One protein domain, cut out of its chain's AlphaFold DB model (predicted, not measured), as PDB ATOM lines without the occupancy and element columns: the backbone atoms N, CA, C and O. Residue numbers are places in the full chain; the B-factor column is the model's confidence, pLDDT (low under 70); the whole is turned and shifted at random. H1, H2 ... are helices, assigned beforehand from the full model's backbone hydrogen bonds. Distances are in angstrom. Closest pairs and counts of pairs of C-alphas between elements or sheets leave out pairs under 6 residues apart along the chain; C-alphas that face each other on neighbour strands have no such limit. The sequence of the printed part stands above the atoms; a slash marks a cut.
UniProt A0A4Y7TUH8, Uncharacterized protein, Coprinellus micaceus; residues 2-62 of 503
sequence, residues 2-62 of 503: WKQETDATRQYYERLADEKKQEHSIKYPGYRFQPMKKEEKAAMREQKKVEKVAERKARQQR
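What this domain is: This is residues 2 to 62 of the 503 residues of an uncharacterized protein of Coprinellus micaceus (UniProt A0A4Y7TUH8). From the first printed residue, a short lead runs into H1, and H2 follows; the two helices are the arms of a wide, open V, with residues 28 to 37 joining them at its base and nothing filling the space between. The printed part has 61 residues with two named helices, H1 then H2, and no named strand; the class is all helix. It is extended, with a radius of gyration of the C-alphas of 19.8 A, and elongated, spanning 54 by 29 by 23 A.

How they stand to each other: H1, residues 7 to 27, and H2, residues 38 to 62, are apart, with no C-alpha of the one within 8 A of the other. Residues 11 to 62 stand free. In H1 and H2 every O i to N i+4 pair is within hydrogen-bond range.

Where its parts are: H1 begins at C-alpha 7 (-92.731, 146.719, 116.458) and measures 29.9 A from first to last C-alpha. H2 measures 36.4 A and ends at C-alpha 62 (-41.293, 130.517, 115.360).

The domain as a whole: The two C-alphas farthest apart, of Asp 7 and Gln 61, are 54.8 A apart. The printed part has no cut, and the link from H1 to H2 is short. No printed residue is under 70 in pLDDT.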
ATOM      1  N   TRP A   2     -83.280 150.624 121.148       91.12
ATOM      2  CA  TRP A   2     -84.464 149.742 120.962       91.12
ATOM      3  C   TRP A   2     -85.853 150.430 120.949       91.12
ATOM      4  O   TRP A   2     -86.804 149.934 120.353       91.12
ATOM      5  N   LYS A   3     -85.993 151.586 121.614       96.00
ATOM      6  CA  LYS A   3     -87.275 152.309 121.732       96.00
ATOM      7  C   LYS A   3     -87.760 152.960 120.429       96.00
ATOM      8  O   LYS A   3     -88.924 153.329 120.363       96.00
ATOM      9  N   GLN A   4     -86.875 153.152 119.451       97.44
ATOM     10  CA  GLN A   4     -87.198 153.795 118.169       97.44
ATOM     11  C   GLN A   4     -87.466 152.780 117.054       97.44
ATOM     12  O   GLN A   4     -87.949 153.161 115.994       97.44
ATOM     13  N   GLU A   5     -87.171 151.501 117.297       97.38
ATOM     14  CA  GLU A   5     -87.421 150.441 116.329       97.38
ATOM     15  C   GLU A   5     -88.914 150.163 116.200       97.38
ATOM     16  O   GLU A   5     -89.655 150.182 117.191       97.38
ATOM     17  N   THR A   6     -89.336 149.861 114.975       98.12
ATOM     18  CA  THR A   6     -90.715 149.455 114.710       98.12
ATOM     19  C   THR A   6     -91.038 148.150 115.440       98.12
ATOM     20  O   THR A   6     -90.163 147.308 115.674       98.12
ATOM     21  N   ASP A   7     -92.310 147.951 115.786       97.00
ATOM     22  CA  ASP A   7     -92.731 146.719 116.458       97.00
ATOM     23  C   ASP A   7     -92.502 145.476 115.580       97.00
ATOM     24  O   ASP A   7     -92.187 144.412 116.108       97.00
ATOM     25  N   ALA A   8     -92.547 145.619 114.249       97.12
ATOM     26  CA  ALA A   8     -92.214 144.547 113.309       97.12
ATOM     27  C   ALA A   8     -90.745 144.103 113.440       97.12
ATOM     28  O   ALA A   8     -90.463 142.908 113.544       97.12
ATOM     29  N   THR A   9     -89.813 145.058 113.510       97.62
ATOM     30  CA  THR A   9     -88.389 144.781 113.746       97.62
ATOM     31  C   THR A   9     -88.180 144.122 115.108       97.62
ATOM     32  O   THR A   9     -87.451 143.137 115.223       97.62
ATOM     33  N   ARG A  10     -88.862 144.612 116.151       97.56
ATOM     34  CA  ARG A  10     -88.784 144.029 117.498       97.56
ATOM     35  C   ARG A  10     -89.252 142.571 117.514       97.56
ATOM     36  O   ARG A  10     -88.532 141.732 118.043       97.56
ATOM     37  N   GLN A  11     -90.391 142.272 116.891       97.75
ATOM     38  CA  GLN A  11     -90.918 140.908 116.776       97.75
ATOM     39  C   GLN A  11     -90.009 139.992 115.951       97.75
ATOM     40  O   GLN A  11     -89.904 138.800 116.234       97.75
ATOM     41  N   TYR A  12     -89.354 140.516 114.914       97.75
ATOM     42  CA  TYR A  12     -88.381 139.750 114.140       97.75
ATOM     43  C   TYR A  12     -87.195 139.303 115.008       97.75
ATOM     44  O   TYR A  12     -86.879 138.114 115.044       97.75
ATOM     45  N   TYR A  13     -86.593 140.220 115.769       97.62
ATOM     46  CA  TYR A  13     -85.485 139.878 116.667       97.62
ATOM     47  C   TYR A  13     -85.911 139.022 117.859       97.62
ATOM     48  O   TYR A  13     -85.126 138.202 118.324       97.62
ATOM     49  N   GLU A  14     -87.141 139.180 118.341       97.19
ATOM     50  CA  GLU A  14     -87.707 138.313 119.375       97.19
ATOM     51  C   GLU A  14     -87.811 136.862 118.884       97.19
ATOM     52  O   GLU A  14     -87.321 135.959 119.558       97.19
ATOM     53  N   ARG A  15     -88.298 136.642 117.652       98.25
ATOM     54  CA  ARG A  15     -88.310 135.309 117.025       98.25
ATOM     55  C   ARG A  15     -86.908 134.716 116.875       98.25
ATOM     56  O   ARG A  15     -86.714 133.552 117.213       98.25
ATOM     57  N   LEU A  16     -85.930 135.508 116.429       97.81
ATOM     58  CA  LEU A  16     -84.533 135.058 116.339       97.81
ATOM     59  C   LEU A  16     -83.940 134.706 117.712       97.81
ATOM     60  O   LEU A  16     -83.185 133.742 117.840       97.81
ATOM     61  N   ALA A  17     -84.268 135.476 118.751       97.69
ATOM     62  CA  ALA A  17     -83.807 135.203 120.107       97.69
ATOM     63  C   ALA A  17     -84.392 133.891 120.648       97.69
ATOM     64  O   ALA A  17     -83.671 133.110 121.275       97.69
ATOM     65  N   ASP A  18     -85.669 133.626 120.374       97.44
ATOM     66  CA  ASP A  18     -86.330 132.380 120.757       97.44
ATOM     67  C   ASP A  18     -85.770 131.172 120.003       97.44
ATOM     68  O   ASP A  18     -85.493 130.145 120.626       97.44
ATOM     69  N   GLU A  19     -85.499 131.304 118.703       97.62
ATOM     70  CA  GLU A  19     -84.847 130.262 117.902       97.62
ATOM     71  C   GLU A  19     -83.456 129.930 118.458       97.62
ATOM     72  O   GLU A  19     -83.148 128.767 118.721       97.62
ATOM     73  N   LYS A  20     -82.641 130.943 118.784       97.94
ATOM     74  CA  LYS A  20     -81.325 130.724 119.411       97.94
ATOM     75  C   LYS A  20     -81.416 130.111 120.799       97.94
ATOM     76  O   LYS A  20     -80.573 129.291 121.174       97.94
ATOM     77  N   LYS A  21     -82.438 130.461 121.574       96.81
ATOM     78  CA  LYS A  21     -82.691 129.843 122.878       96.81
ATOM     79  C   LYS A  21     -83.109 128.379 122.729       96.81
ATOM     80  O   LYS A  21     -82.669 127.548 123.525       96.81
ATOM     81  N   GLN A  22     -83.904 128.052 121.715       97.19
ATOM     82  CA  GLN A  22     -84.294 126.683 121.390       97.19
ATOM     83  C   GLN A  22     -83.092 125.863 120.915       97.19
ATOM     84  O   GLN A  22     -82.852 124.789 121.466       97.19
ATOM     85  N   GLU A  23     -82.290 126.383 119.981       97.38
ATOM     86  CA  GLU A  23     -81.026 125.768 119.554       97.38
ATOM     87  C   GLU A  23     -80.123 125.484 120.760       97.38
ATOM     88  O   GLU A  23     -79.629 124.369 120.920       97.38
ATOM     89  N   HIS A  24     -79.945 126.459 121.656       97.38
ATOM     90  CA  HIS A  24     -79.143 126.285 122.866       97.38
ATOM     91  C   HIS A  24     -79.733 125.220 123.800       97.38
ATOM     92  O   HIS A  24     -78.992 124.430 124.382       97.38
ATOM     93  N   SER A  25     -81.058 125.173 123.948       96.62
ATOM     94  CA  SER A  25     -81.733 124.160 124.764       96.62
ATOM     95  C   SER A  25     -81.580 122.749 124.190       96.62
ATOM     96  O   SER A  25     -81.477 121.799 124.965       96.62
ATOM     97  N   ILE A  26     -81.577 122.603 122.863       96.94
ATOM     98  CA  ILE A  26     -81.362 121.322 122.176       96.94
ATOM     99  C   ILE A  26     -79.891 120.914 122.272       96.94
ATOM    100  O   ILE A  26     -79.589 119.762 122.569       96.94
ATOM    101  N   LYS A  27     -78.974 121.860 122.047       97.88
ATOM    102  CA  LYS A  27     -77.525 121.623 122.053       97.88
ATOM    103  C   LYS A  27     -76.984 121.322 123.450       97.88
ATOM    104  O   LYS A  27     -76.051 120.537 123.583       97.88
ATOM    105  N   TYR A  28     -77.566 121.927 124.482       96.06
ATOM    106  CA  TYR A  28     -77.145 121.760 125.872       96.06
ATOM    107  C   TYR A  28     -78.325 121.321 126.753       96.06
ATOM    108  O   TYR A  28     -78.801 122.095 127.594       96.06
ATOM    109  N   PRO A  29     -78.813 120.077 126.580       96.69
ATOM    110  CA  PRO A  29     -79.904 119.564 127.391       96.69
ATOM    111  C   PRO A  29     -79.483 119.549 128.866       96.69
ATOM    112  O   PRO A  29     -78.428 119.034 129.228       96.69
ATOM    113  N   GLY A  30     -80.297 120.156 129.730       92.56
ATOM    114  CA  GLY A  30     -80.004 120.258 131.163       92.56
ATOM    115  C   GLY A  30     -79.039 121.382 131.556       92.56
ATOM    116  O   GLY A  30     -78.716 121.498 132.740       92.56
ATOM    117  N   TYR A  31     -78.615 122.245 130.622       94.06
ATOM    118  CA  TYR A  31     -77.839 123.430 130.975       94.06
ATOM    119  C   TYR A  31     -78.639 124.332 131.914       94.06
ATOM    120  O   TYR A  31     -79.643 124.946 131.544       94.06
ATOM    121  N   ARG A  32     -78.161 124.436 133.151       92.50
ATOM    122  CA  ARG A  32     -78.554 125.475 134.092       92.50
ATOM    123  C   ARG A  32     -77.371 126.397 134.266       92.50
ATOM    124  O   ARG A  32     -76.270 125.935 134.551       92.50
ATOM    125  N   PHE A  33     -77.621 127.696 134.141       90.88
ATOM    126  CA  PHE A  33     -76.638 128.696 134.514       90.88
ATOM    127  C   PHE A  33     -76.286 128.498 135.991       90.88
ATOM    128  O   PHE A  33     -77.093 128.782 136.877       90.88
ATOM    129  N   GLN A  34     -75.098 127.959 136.241       91.62
ATOM    130  CA  GLN A  34     -74.500 127.930 137.563       91.62
ATOM    131  C   GLN A  34     -73.688 129.215 137.686       91.62
ATOM    132  O   GLN A  34     -72.739 129.402 136.920       91.62
ATOM    133  N   PRO A  35     -74.061 130.140 138.584       92.00
ATOM    134  CA  PRO A  35     -73.258 131.325 138.822       92.00
ATOM    135  C   PRO A  35     -71.846 130.886 139.222       92.00
ATOM    136  O   PRO A  35     -71.659 130.309 140.293       92.00
ATOM    137  N   MET A  36     -70.859 131.129 138.355       92.62
ATOM    138  CA  MET A  36     -69.462 130.860 138.692       92.62
ATOM    139  C   MET A  36     -69.069 131.699 139.903       92.62
ATOM    140  O   MET A  36     -69.399 132.891 139.984       92.62
ATOM    141  N   LYS A  37     -68.323 131.091 140.826       96.00
ATOM    142  CA  LYS A  37     -67.747 131.823 141.954       96.00
ATOM    143  C   LYS A  37     -66.796 132.895 141.431       96.00
ATOM    144  O   LYS A  37     -66.168 132.747 140.379       96.00
ATOM    145  N   LYS A  38     -66.704 134.006 142.159       93.81
ATOM    146  CA  LYS A  38     -65.896 135.156 141.738       93.81
ATOM    147  C   LYS A  38     -64.420 134.770 141.601       93.81
ATOM    148  O   LYS A  38     -63.767 135.225 140.666       93.81
ATOM    149  N   GLU A  39     -63.937 133.900 142.484       91.94
ATOM    150  CA  GLU A  39     -62.578 133.359 142.474       91.94
ATOM    151  C   GLU A  39     -62.327 132.500 141.226       91.94
ATOM    152  O   GLU A  39     -61.323 132.671 140.545       91.94
ATOM    153  N   GLU A  40     -63.279 131.644 140.859       92.06
ATOM    154  CA  GLU A  40     -63.172 130.762 139.691       92.06
ATOM    155  C   GLU A  40     -63.192 131.548 138.373       92.06
ATOM    156  O   GLU A  40     -62.413 131.290 137.455       92.06
ATOM    157  N   LYS A  41     -64.033 132.586 138.290       94.19
ATOM    158  CA  LYS A  41     -64.054 133.499 137.139       94.19
ATOM    159  C   LYS A  41     -62.739 134.275 136.998       94.19
ATOM    160  O   LYS A  41     -62.320 134.553 135.873       94.19
ATOM    161  N   ALA A  42     -62.104 134.646 138.111       94.31
ATOM    162  CA  ALA A  42     -60.794 135.293 138.099       94.31
ATOM    163  C   ALA A  42     -59.700 134.319 137.637       94.31
ATOM    164  O   ALA A  42     -58.951 134.665 136.725       94.31
ATOM    165  N   ALA A  43     -59.698 133.089 138.160       94.38
ATOM    166  CA  ALA A  43     -58.762 132.038 137.764       94.38
ATOM    167  C   ALA A  43     -58.866 131.700 136.268       94.38
ATOM    168  O   ALA A  43     -57.853 131.646 135.577       94.38
ATOM    169  N   MET A  44     -60.080 131.576 135.717       92.94
ATOM    170  CA  MET A  44     -60.267 131.302 134.286       92.94
ATOM    171  C   MET A  44     -59.788 132.465 133.402       92.94
ATOM    172  O   MET A  44     -59.200 132.258 132.339       92.94
ATOM    173  N   ARG A  45     -59.988 133.714 133.845       95.06
ATOM    174  CA  ARG A  45     -59.464 134.891 133.137       95.06
ATOM    175  C   ARG A  45     -57.934 134.949 133.194       95.06
ATOM    176  O   ARG A  45     -57.322 135.338 132.202       95.06
ATOM    177  N   GLU A  46     -57.332 134.585 134.322       95.94
ATOM    178  CA  GLU A  46     -55.879 134.530 134.485       95.94
ATOM    179  C   GLU A  46     -55.264 133.416 133.636       95.94
ATOM    180  O   GLU A  46     -54.353 133.691 132.861       95.94
ATOM    181  N   GLN A  47     -55.842 132.214 133.655       94.19
ATOM    182  CA  GLN A  47     -55.413 131.096 132.815       94.19
ATOM    183  C   GLN A  47     -55.470 131.456 131.325       94.19
ATOM    184  O   GLN A  47     -54.482 131.288 130.613       94.19
ATOM    185  N   LYS A  48     -56.570 132.072 130.866       95.94
ATOM    186  CA  LYS A  48     -56.695 132.550 129.478       95.94
ATOM    187  C   LYS A  48     -55.665 133.632 129.130       95.94
ATOM    188  O   LYS A  48     -55.228 133.733 127.984       95.94
ATOM    189  N   LYS A  49     -55.267 134.466 130.098       96.94
ATOM    190  CA  LYS A  49     -54.224 135.484 129.901       96.94
ATOM    191  C   LYS A  49     -52.838 134.843 129.805       96.94
ATOM    192  O   LYS A  49     -52.068 135.241 128.935       96.94
ATOM    193  N   VAL A  50     -52.541 133.857 130.648       96.56
ATOM    194  CA  VAL A  50     -51.280 133.101 130.622       96.56
ATOM    195  C   VAL A  50     -51.140 132.339 129.307       96.56
ATOM    196  O   VAL A  50     -50.106 132.458 128.654       96.56
ATOM    197  N   GLU A  51     -52.193 131.655 128.858       95.25
ATOM    198  CA  GLU A  51     -52.204 130.931 127.583       95.25
ATOM    199  C   GLU A  51     -51.987 131.871 126.390       95.25
ATOM    200  O   GLU A  51     -51.100 131.634 125.576       95.25
ATOM    201  N   LYS A  52     -52.692 133.010 126.332       97.31
ATOM    202  CA  LYS A  52     -52.508 133.997 125.251       97.31
ATOM    203  C   LYS A  52     -51.092 134.590 125.223       97.31
ATOM    204  O   LYS A  52     -50.559 134.891 124.154       97.31
ATOM    205  N   VAL A  53     -50.469 134.789 126.388       95.50
ATOM    206  CA  VAL A  53     -49.078 135.266 126.476       95.50
ATOM    207  C   VAL A  53     -48.097 134.169 126.055       95.50
ATOM    208  O   VAL A  53     -47.151 134.462 125.320       95.50
ATOM    209  N   ALA A  54     -48.337 132.920 126.456       96.12
ATOM    210  CA  ALA A  54     -47.550 131.769 126.027       96.12
ATOM    211  C   ALA A  54     -47.638 131.570 124.506       96.12
ATOM    212  O   ALA A  54     -46.603 131.424 123.856       96.12
ATOM    213  N   GLU A  55     -48.832 131.685 123.919       95.19
ATOM    214  CA  GLU A  55     -49.042 131.603 122.471       95.19
ATOM    215  C   GLU A  55     -48.306 132.730 121.737       95.19
ATOM    216  O   GLU A  55     -47.592 132.487 120.762       95.19
ATOM    217  N   ARG A  56     -48.390 133.974 122.233       95.12
ATOM    218  CA  ARG A  56     -47.648 135.099 121.644       95.12
ATOM    219  C   ARG A  56     -46.135 134.869 121.701       95.12
ATOM    220  O   ARG A  56     -45.439 135.198 120.740       95.12
ATOM    221  N   LYS A  57     -45.623 134.290 122.792       95.12
ATOM    222  CA  LYS A  57     -44.201 133.943 122.935       95.12
ATOM    223  C   LYS A  57     -43.798 132.808 121.989       95.12
ATOM    224  O   LYS A  57     -42.751 132.907 121.354       95.12
ATOM    225  N   ALA A  58     -44.642 131.789 121.825       94.12
ATOM    226  CA  ALA A  58     -44.423 130.697 120.877       94.12
ATOM    227  C   ALA A  58     -44.391 131.205 119.424       94.12
ATOM    228  O   ALA A  58     -43.473 130.877 118.669       94.12
ATOM    229  N   ARG A  59     -45.317 132.100 119.045       91.44
ATOM    230  CA  ARG A  59     -45.317 132.747 117.720       91.44
ATOM    231  C   ARG A  59     -44.056 133.583 117.484       91.44
ATOM    232  O   ARG A  59     -43.476 133.512 116.403       91.44
ATOM    233  N   GLN A  60     -43.586 134.332 118.486       91.81
ATOM    234  CA  GLN A  60     -42.338 135.100 118.372       91.81
ATOM    235  C   GLN A  60     -41.100 134.212 118.190       91.81
ATOM    236  O   GLN A  60     -40.187 134.592 117.459       91.81
ATOM    237  N   GLN A  61     -41.060 133.037 118.822       90.06
ATOM    238  CA  GLN A  61     -39.961 132.089 118.629       90.06
ATOM    239  C   GLN A  61     -39.983 131.474 117.224       90.06
ATOM    240  O   GLN A  61     -38.942 131.437 116.568       90.06
ATOM    241  N   ARG A  62     -41.160 131.087 116.713       86.38
ATOM    242  CA  ARG A  62     -41.293 130.517 115.360       86.38
ATOM    243  C   ARG A  62     -40.932 131.527 114.262       86.38
ATOM    244  O   ARG A  62     -40.246 131.166 113.311       86.38
TER     245      ARG A  62